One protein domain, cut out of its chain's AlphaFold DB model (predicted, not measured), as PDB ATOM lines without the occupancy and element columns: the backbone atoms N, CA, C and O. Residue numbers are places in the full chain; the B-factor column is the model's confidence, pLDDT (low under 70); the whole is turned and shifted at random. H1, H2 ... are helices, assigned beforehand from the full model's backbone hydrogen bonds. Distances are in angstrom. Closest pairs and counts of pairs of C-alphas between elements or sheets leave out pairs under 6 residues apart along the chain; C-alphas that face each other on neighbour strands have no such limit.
ATOM      1  N   PHE A 112      33.861  75.154  31.569       80.69
ATOM      2  CA  PHE A 112      33.693  75.812  30.278       80.69
ATOM      3  C   PHE A 112      34.692  76.972  30.114       80.69
ATOM      4  O   PHE A 112      35.297  77.118  29.053       80.69
ATOM      5  N   SER A 113      34.965  77.697  31.206       80.94
ATOM      6  CA  SER A 113      36.013  78.722  31.261       80.94
ATOM      7  C   SER A 113      37.385  78.175  30.850       80.94
ATOM      8  O   SER A 113      38.100  78.825  30.096       80.94
ATOM      9  N   ASP A 114      37.739  76.960  31.276       82.31
ATOM     10  CA  ASP A 114      39.034  76.350  30.955       82.31
ATOM     11  C   ASP A 114      39.150  76.038  29.457       82.31
ATOM     12  O   ASP A 114      40.239  76.108  28.883       82.31
ATOM     13  N   GLN A 115      38.034  75.702  28.801       86.94
ATOM     14  CA  GLN A 115      38.010  75.428  27.361       86.94
ATOM     15  C   GLN A 115      38.241  76.707  26.549       86.94
ATOM     16  O   GLN A 115      39.027  76.684  25.598       86.94
ATOM     17  N   VAL A 116      37.622  77.818  26.962       89.06
ATOM     18  CA  VAL A 116      37.837  79.148  26.368       89.06
ATOM     19  C   VAL A 116      39.290  79.582  26.546       89.06
ATOM     20  O   VAL A 116      39.977  79.841  25.557       89.06
ATOM     21  N   THR A 117      39.814  79.528  27.774       87.62
ATOM     22  CA  THR A 117      41.213  79.886  28.063       87.62
ATOM     23  C   THR A 117      42.207  79.029  27.277       87.62
ATOM     24  O   THR A 117      43.241  79.519  26.810       87.62
ATOM     25  N   ARG A 118      41.917  77.737  27.083       86.19
ATOM     26  CA  ARG A 118      42.765  76.856  26.272       86.19
ATOM     27  C   ARG A 118      42.762  77.259  24.797       86.19
ATOM     28  O   ARG A 118      43.829  77.254  24.180       86.19
ATOM     29  N   ALA A 119      41.600  77.596  24.243       90.06
ATOM     30  CA  ALA A 119      41.486  78.067  22.865       90.06
ATOM     31  C   ALA A 119      42.268  79.374  22.662       90.06
ATOM     32  O   ALA A 119      43.072  79.469  21.734       90.06
ATOM     33  N   GLU A 120      42.115  80.336  23.575       89.50
ATOM     34  CA  GLU A 120      42.865  81.598  23.577       89.50
ATOM     35  C   GLU A 120      44.372  81.362  23.653       89.50
ATOM     36  O   GLU A 120      45.129  81.925  22.863       89.50
ATOM     37  N   THR A 121      44.820  80.478  24.548       89.88
ATOM     38  CA  THR A 121      46.244  80.149  24.705       89.88
ATOM     39  C   THR A 121      46.824  79.571  23.416       89.88
ATOM     40  O   THR A 121      47.875  80.020  22.954       89.88
ATOM     41  N   LEU A 122      46.139  78.598  22.806       90.94
ATOM     42  CA  LEU A 122      46.580  77.978  21.554       90.94
ATOM     43  C   LEU A 122      46.646  78.995  20.419       90.94
ATOM     44  O   LEU A 122      47.630  79.037  19.677       90.94
ATOM     45  N   TRP A 123      45.621  79.835  20.303       92.12
ATOM     46  CA  TRP A 123      45.587  80.864  19.282       92.12
ATOM     47  C   TRP A 123      46.691  81.909  19.484       92.12
ATOM     48  O   TRP A 123      47.406  82.219  18.535       92.12
ATOM     49  N   THR A 124      46.905  82.370  20.721       89.62
ATOM     50  CA  THR A 124      47.979  83.315  21.078       89.62
ATOM     51  C   THR A 124      49.346  82.761  20.705       89.62
ATOM     52  O   THR A 124      50.156  83.452  20.088       89.62
ATOM     53  N   MET A 125      49.609  81.495  21.046       91.19
ATOM     54  CA  MET A 125      50.863  80.831  20.695       91.19
ATOM     55  C   MET A 125      51.043  80.743  19.178       91.19
ATOM     56  O   MET A 125      52.146  80.968  18.683       91.19
ATOM     57  N   ASN A 126      49.977  80.453  18.426       91.75
ATOM     58  CA  ASN A 126      50.043  80.449  16.969       91.75
ATOM     59  C   ASN A 126      50.291  81.855  16.402       91.75
ATOM     60  O   ASN A 126      51.159  82.002  15.550       91.75
ATOM     61  N   ALA A 127      49.588  82.879  16.889       89.69
ATOM     62  CA  ALA A 127      49.780  84.263  16.465       89.69
ATOM     63  C   ALA A 127      51.228  84.723  16.700       89.69
ATOM     64  O   ALA A 127      51.869  85.235  15.783       89.69
ATOM     65  N   ALA A 128      51.781  84.432  17.881       88.56
ATOM     66  CA  ALA A 128      53.178  84.711  18.206       88.56
ATOM     67  C   ALA A 128      54.146  83.948  17.288       88.56
ATOM     68  O   ALA A 128      55.083  84.532  16.750       88.56
ATOM     69  N   ARG A 129      53.896  82.653  17.048       91.69
ATOM     70  CA  ARG A 129      54.717  81.824  16.150       91.69
ATOM     71  C   ARG A 129      54.736  82.358  14.717       91.69
ATOM     72  O   ARG A 129      55.762  82.264  14.054       91.69
ATOM     73  N   GLN A 130      53.616  82.905  14.252       90.56
ATOM     74  CA  GLN A 130      53.480  83.475  12.912       90.56
ATOM     75  C   GLN A 130      53.920  84.947  12.838       90.56
ATOM     76  O   GLN A 130      53.845  85.540  11.763       90.56
ATOM     77  N   GLY A 131      54.384  85.534  13.947       88.50
ATOM     78  CA  GLY A 131      54.851  86.920  13.998       88.50
ATOM     79  C   GLY A 131      53.735  87.946  13.807       88.50
ATOM     80  O   GLY A 131      53.982  89.025  13.271       88.50
ATOM     81  N   TYR A 132      52.499  87.621  14.193       87.31
ATOM     82  CA  TYR A 132      51.398  88.577  14.112       87.31
ATOM     83  C   TYR A 132      51.614  89.716  15.101       87.31
ATOM     84  O   TYR A 132      51.887  89.501  16.283       87.31
ATOM     85  N   SER A 133      51.479  90.943  14.599       86.38
ATOM     86  CA  SER A 133      51.501  92.118  15.456       86.38
ATOM     87  C   SER A 133      50.274  92.117  16.363       86.38
ATOM     88  O   SER A 133      49.216  91.611  15.989       86.38
ATOM     89  N   TYR A 134      50.387  92.747  17.529       79.88
ATOM     90  CA  TYR A 134      49.255  92.894  18.442       79.88
ATOM     91  C   TYR A 134      48.047  93.574  17.768       79.88
ATOM     92  O   TYR A 134      46.915  93.167  17.987       79.88
ATOM     93  N   LEU A 135      48.284  94.526  16.858       82.62
ATOM     94  CA  LEU A 135      47.224  95.196  16.091       82.62
ATOM     95  C   LEU A 135      46.537  94.272  15.079       82.62
ATOM     96  O   LEU A 135      45.354  94.425  14.801       82.62
ATOM     97  N   SER A 136      47.261  93.295  14.533       84.50
ATOM     98  CA  SER A 136      46.698  92.301  13.609       84.50
ATOM     99  C   SER A 136      45.760  91.314  14.309       84.50
ATOM    100  O   SER A 136      45.060  90.558  13.642       84.50
ATOM    101  N   CYS A 137      45.763  91.308  15.643       85.69
ATOM    102  CA  CYS A 137      45.005  90.390  16.475       85.69
ATOM    103  C   CYS A 137      43.649  90.957  16.935       85.69
ATOM    104  O   CYS A 137      42.790  90.154  17.302       85.69
ATOM    105  N   ASP A 138      43.429  92.279  16.871       84.81
ATOM    106  CA  ASP A 138      42.263  92.978  17.455       84.81
ATOM    107  C   ASP A 138      40.904  92.432  16.962       84.81
ATOM    108  O   ASP A 138      39.970  92.275  17.743       84.81
ATOM    109  N   GLU A 139      40.787  92.080  15.679       85.81
ATOM    110  CA  GLU A 139      39.518  91.615  15.086       85.81
ATOM    111  C   GLU A 139      39.277  90.105  15.244       85.81
ATOM    112  O   GLU A 139      38.258  89.576  14.795       85.81
ATOM    113  N   SER A 140      40.200  89.378  15.876       88.31
ATOM    114  CA  SER A 140      40.169  87.910  15.883       88.31
ATOM    115  C   SER A 140      39.000  87.357  16.695       88.31
ATOM    116  O   SER A 140      38.374  86.386  16.278       88.31
ATOM    117  N   GLY A 141      38.653  88.003  17.813       89.06
ATOM    118  CA  GLY A 141      37.471  87.635  18.599       89.06
ATOM    119  C   GLY A 141      36.178  87.787  17.792       89.06
ATOM    120  O   GLY A 141      35.377  86.858  17.709       89.06
ATOM    121  N   ASP A 142      36.002  88.924  17.113       89.81
ATOM    122  CA  ASP A 142      34.859  89.159  16.219       89.81
ATOM    123  C   ASP A 142      34.811  88.178  15.051       89.81
ATOM    124  O   ASP A 142      33.741  87.664  14.711       89.81
ATOM    125  N   LEU A 143      35.968  87.892  14.452       91.62
ATOM    126  CA  LEU A 143      36.085  86.926  13.371       91.62
ATOM    127  C   LEU A 143      35.625  85.537  13.828       91.62
ATOM    128  O   LEU A 143      34.794  84.930  13.151       91.62
ATOM    129  N   PHE A 144      36.085  85.051  14.984       93.69
ATOM    130  CA  PHE A 144      35.676  83.740  15.499       93.69
ATOM    131  C   PHE A 144      34.188  83.673  15.821       93.69
ATOM    132  O   PHE A 144      33.538  82.698  15.442       93.69
ATOM    133  N   ARG A 145      33.625  84.726  16.423       93.75
ATOM    134  CA  ARG A 145      32.181  84.828  16.691       93.75
ATOM    135  C   ARG A 145      31.337  84.736  15.420       93.75
ATOM    136  O   ARG A 145      30.269  84.130  15.442       93.75
ATOM    137  N   ARG A 146      31.811  85.325  14.314       93.00
ATOM    138  CA  ARG A 146      31.126  85.293  13.009       93.00
ATOM    139  C   ARG A 146      31.334  83.984  12.258       93.00
ATOM    140  O   ARG A 146      30.409  83.519  11.601       93.00
ATOM    141  N   MET A 147      32.531  83.402  12.335       95.06
ATOM    142  CA  MET A 147      32.838  82.121  11.694       95.06
ATOM    143  C   MET A 147      32.115  80.952  12.370       95.06
ATOM    144  O   MET A 147      31.717  80.013  11.684       95.06
ATOM    145  N   PHE A 148      31.938  81.016  13.693       95.00
ATOM    146  CA  PHE A 148      31.367  79.944  14.511       95.00
ATOM    147  C   PHE A 148      30.255  80.484  15.433       95.00
ATOM    148  O   PHE A 148      30.442  80.576  16.651       95.00
ATOM    149  N   PRO A 149      29.092  80.869  14.879       91.88
ATOM    150  CA  PRO A 149      28.010  81.481  15.653       91.88
ATOM    151  C   PRO A 149      27.373  80.530  16.678       91.88
ATOM    152  O   PRO A 149      26.835  80.976  17.687       91.88
ATOM    153  N   ASP A 150      27.448  79.224  16.439       92.81
ATOM    154  CA  ASP A 150      26.937  78.151  17.295       92.81
ATOM    155  C   ASP A 150      27.917  77.733  18.406       92.81
ATOM    156  O   ASP A 150      27.524  77.091  19.384       92.81
ATOM    157  N   SER A 151      29.193  78.108  18.293       93.62
ATOM    158  CA  SER A 151      30.220  77.751  19.268       93.62
ATOM    159  C   SER A 151      30.218  78.714  20.449       93.62
ATOM    160  O   SER A 151      30.701  79.842  20.351       93.62
ATOM    161  N   GLN A 152      29.762  78.242  21.611       92.00
ATOM    162  CA  GLN A 152      29.822  79.024  22.850       92.00
ATOM    163  C   GLN A 152      31.265  79.442  23.190       92.00
ATOM    164  O   GLN A 152      31.483  80.545  23.686       92.00
ATOM    165  N   ILE A 153      32.262  78.606  22.864       91.00
ATOM    166  CA  ILE A 153      33.686  78.929  23.053       91.00
ATOM    167  C   ILE A 153      34.082  80.142  22.206       91.00
ATOM    168  O   ILE A 153      34.771  81.026  22.702       91.00
ATOM    169  N   ALA A 154      33.638  80.199  20.948       91.50
ATOM    170  CA  ALA A 154      33.909  81.338  20.075       91.50
ATOM    171  C   ALA A 154      33.188  82.606  20.556       91.50
ATOM    172  O   ALA A 154      33.758  83.689  20.469       91.50
ATOM    173  N   GLN A 155      31.977  82.471  21.109       91.56
ATOM    174  CA  GLN A 155      31.235  83.590  21.706       91.56
ATOM    175  C   GLN A 155      31.936  84.194  22.927       91.56
ATOM    176  O   GLN A 155      31.900  85.409  23.116       91.56
ATOM    177  N   GLU A 156      32.587  83.359  23.736       90.31
ATOM    178  CA  GLU A 156      33.271  83.771  24.970       90.31
ATOM    179  C   GLU A 156      34.766  84.057  24.790       90.31
ATOM    180  O   GLU A 156      35.411  84.472  25.750       90.31
ATOM    181  N   PHE A 157      35.308  83.882  23.581       89.44
ATOM    182  CA  PHE A 157      36.706  84.165  23.259       89.44
ATOM    183  C   PHE A 157      37.005  85.662  23.419       89.44
ATOM    184  O   PHE A 157      36.505  86.496  22.658       89.44
ATOM    185  N   LYS A 158      37.833  86.010  24.407       81.75
ATOM    186  CA  LYS A 158      38.163  87.389  24.786       81.75
ATOM    187  C   LYS A 158      39.624  87.670  24.466       81.75
ATOM    188  O   LYS A 158      40.548  87.299  25.179       81.75
ATOM    189  N   MET A 159      39.815  88.393  23.372       72.00
ATOM    190  CA  MET A 159      41.107  88.872  22.879       72.00
ATOM    191  C   MET A 159      40.952  90.346  22.514       72.00
ATOM    192  O   MET A 159      41.059  90.743  21.363       72.00
ATOM    193  N   GLU A 160      40.583  91.148  23.508       64.25
ATOM    194  CA  GLU A 160      40.283  92.565  23.322       64.25
ATOM    195  C   GLU A 160      41.316  93.434  24.039       64.25
ATOM    196  O   GLU A 160      41.891  93.059  25.068       64.25
ATOM    197  N   ARG A 161      41.526  94.638  23.504       62.72
ATOM    198  CA  ARG A 161      42.341  95.664  24.151       62.72
ATOM    199  C   ARG A 161      41.700  96.033  25.477       62.72
ATOM    200  O   ARG A 161      40.613  96.606  25.524       62.72
ATOM    201  N   THR A 162      42.394  95.754  26.573       56.28
ATOM    202  CA  THR A 162      42.003  96.312  27.864       56.28
ATOM    203  C   THR A 162      42.491  97.757  27.900       56.28
ATOM    204  O   THR A 162      43.643  98.022  28.238       56.28
ATOM    205  N   ASN A 163      41.640  98.700  27.490       46.62
ATOM    206  CA  ASN A 163      41.904 100.123  27.695       46.62
ATOM    207  C   ASN A 163      42.024 100.346  29.214       46.62
ATOM    208  O   ASN A 163      41.135  99.958  29.970       46.62
ATOM    209  N   GLU A 164      43.167 100.853  29.668       47.00
ATOM    210  CA  GLU A 164      43.586 100.853  31.072       47.00
ATOM    211  C   GLU A 164      42.504 101.356  32.050       47.00
ATOM    212  O   GLU A 164      41.962 102.449  31.900       47.00
ATOM    213  N   GLY A 165      42.223 100.562  33.093       44.03
ATOM    214  CA  GLY A 165      41.408 100.990  34.236       44.03
ATOM    215  C   GLY A 165      40.995  99.881  35.207       44.03
ATOM    216  O   GLY A 165      40.958 100.105  36.414       44.03
ATOM    217  N   THR A 166      40.747  98.655  34.738       38.31
ATOM    218  CA  THR A 166      40.445  97.520  35.629       38.31
ATOM    219  C   THR A 166      41.305  96.328  35.261       38.31
ATOM    220  O   THR A 166      41.050  95.576  34.326       38.31
ATOM    221  N   VAL A 167      42.397  96.172  36.004       42.31
ATOM    222  CA  VAL A 167      43.287  95.035  35.834       42.31
ATOM    223  C   VAL A 167      42.613  93.796  36.431       42.31
ATOM    224  O   VAL A 167      42.820  93.483  37.608       42.31
ATOM    225  N   SER A 168      41.820  93.093  35.618       38.06
ATOM    226  CA  SER A 168      41.343  91.747  35.941       38.06
ATOM    227  C   SER A 168      42.554  90.857  36.225       38.06
ATOM    228  O   SER A 168      43.517  90.789  35.458       38.06
ATOM    229  N   SER A 169      42.555  90.265  37.410       40.28
ATOM    230  CA  SER A 169      43.679  89.567  38.034       40.28
ATOM    231  C   SER A 169      44.188  88.357  37.246       40.28
ATOM    232  O   SER A 169      45.309  87.926  37.506       40.28
ATOM    233  N   ASP A 170      43.411  87.843  36.288       44.41
ATOM    234  CA  ASP A 170      43.655  86.541  35.653       44.41
ATOM    235  C   ASP A 170      44.377  86.585  34.296       44.41
ATOM    236  O   ASP A 170      44.991  85.602  33.894       44.41
ATOM    237  N   SER A 171      44.435  87.733  33.611       42.00
ATOM    238  CA  SER A 171      45.140  87.845  32.313       42.00
ATOM    239  C   SER A 171      46.600  88.315  32.436       42.00
ATOM    240  O   SER A 171      47.296  88.512  31.437       42.00
ATOM    241  N   ARG A 172      47.116  88.501  33.662       40.97
ATOM    242  CA  ARG A 172      48.354  89.262  33.945       40.97
ATOM    243  C   ARG A 172      49.690  88.587  33.605       40.97
ATOM    244  O   ARG A 172      50.726  89.056  34.074       40.97
ATOM    245  N   ARG A 173      49.742  87.508  32.820       42.41
ATOM    246  CA  ARG A 173      51.044  86.876  32.506       42.41
ATOM    247  C   ARG A 173      51.374  86.619  31.049       42.41
ATOM    248  O   ARG A 173      52.548  86.398  30.778       42.41
ATOM    249  N   PHE A 174      50.425  86.716  30.125       42.00
ATOM    250  CA  PHE A 174      50.714  86.358  28.733       42.00
ATOM    251  C   PHE A 174      50.895  87.550  27.784       42.00
ATOM    252  O   PHE A 174      51.681  87.441  26.851       42.00
ATOM    253  N   CYS A 175      50.293  88.716  28.050       44.03
ATOM    254  CA  CYS A 175      50.405  89.859  27.127       44.03
ATOM    255  C   CYS A 175      51.710  90.672  27.232       44.03
ATOM    256  O   CYS A 175      52.057  91.372  26.288       44.03
ATOM    257  N   LEU A 176      52.474  90.581  28.326       37.91
ATOM    258  CA  LEU A 176      53.674  91.421  28.497       37.91
ATOM    259  C   LEU A 176      54.940  90.885  27.809       37.91
ATOM    260  O   LEU A 176      55.943  91.589  27.784       37.91
ATOM    261  N   TYR A 177      54.924  89.676  27.238       40.41
ATOM    262  CA  TYR A 177      56.135  89.090  26.646       40.41
ATOM    263  C   TYR A 177      56.293  89.342  25.136       40.41
ATOM    264  O   TYR A 177      57.357  89.084  24.587       40.41
ATOM    265  N   VAL A 178      55.269  89.872  24.458       44.31
ATOM    266  CA  VAL A 178      55.288  90.059  22.990       44.31
ATOM    267  C   VAL A 178      55.704  91.481  22.578       44.31
ATOM    268  O   VAL A 178      55.974  91.730  21.415       44.31
ATOM    269  N   ALA A 179      55.843  92.422  23.519       36.16
ATOM    270  CA  ALA A 179      56.249  93.801  23.218       36.16
ATOM    271  C   ALA A 179      57.779  94.035  23.197       36.16
ATOM    272  O   ALA A 179      58.214  95.172  23.038       36.16
ATOM    273  N   HIS A 180      58.600  92.993  23.385       34.81
ATOM    274  CA  HIS A 180      60.066  93.106  23.495       34.81
ATOM    275  C   HIS A 180      60.856  92.103  22.627       34.81
ATOM    276  O   HIS A 180      61.997  91.768  22.952       34.81
ATOM    277  N   MET A 181      60.277  91.648  21.515       36.59
ATOM    278  CA  MET A 181      61.009  91.013  20.407       36.59
ATOM    279  C   MET A 181      60.686  91.742  19.109       36.59
ATOM    280  O   MET A 181      61.605  91.830  18.268       36.59
TER     281      MET A 181
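Overview. This is residues 112 to 181 of the 181 residues of the protein "Hypothetical protein" of Rotaria sp. Silwood2 (UniProt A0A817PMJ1). From the end of one long helix, H1, the chain folds back through three short helices until the last, H4, packs on residues 112 to 119 of H1. Residues 157 to 181 follow with no named element, and residues 162 to 170 stick out. The 70 printed residues, all helix in class, hold H1, H2, H3 and H4 in order and no named strand; they are compact, radius of gyration of the C-alphas 12.4 A, spanning 37 by 28 by 20 A.

Arrangement. Start at H1, residues 112 to 129; H2, residues 134 to 137, is close but not clearly touching it, with the closest C-alphas, Ala 127 and Cys 137, 7.8 A apart. H3, residues 140 to 147, is apart from H1. H4, residues 152 to 156, touches H3, closest C-alphas Arg 145 and Ala 154 at 5.2 A, and H1, Val 116 and Ile 153 at 5.3 A. Every O i to N i+4 pair is within hydrogen-bond range in H1, H3 and H4; H2 is too short for one.

Along the chain. Find C-alpha 112 at (33.693, 75.812, 30.278); H1 runs 26.0 A from there. H3 measures 10.2 A; H4 ends at C-alpha 156, (33.271, 83.771, 24.970).

Size, cuts and confidence. The printed part has no cut. Residues 160 to 181 are under pLDDT 70 in this model.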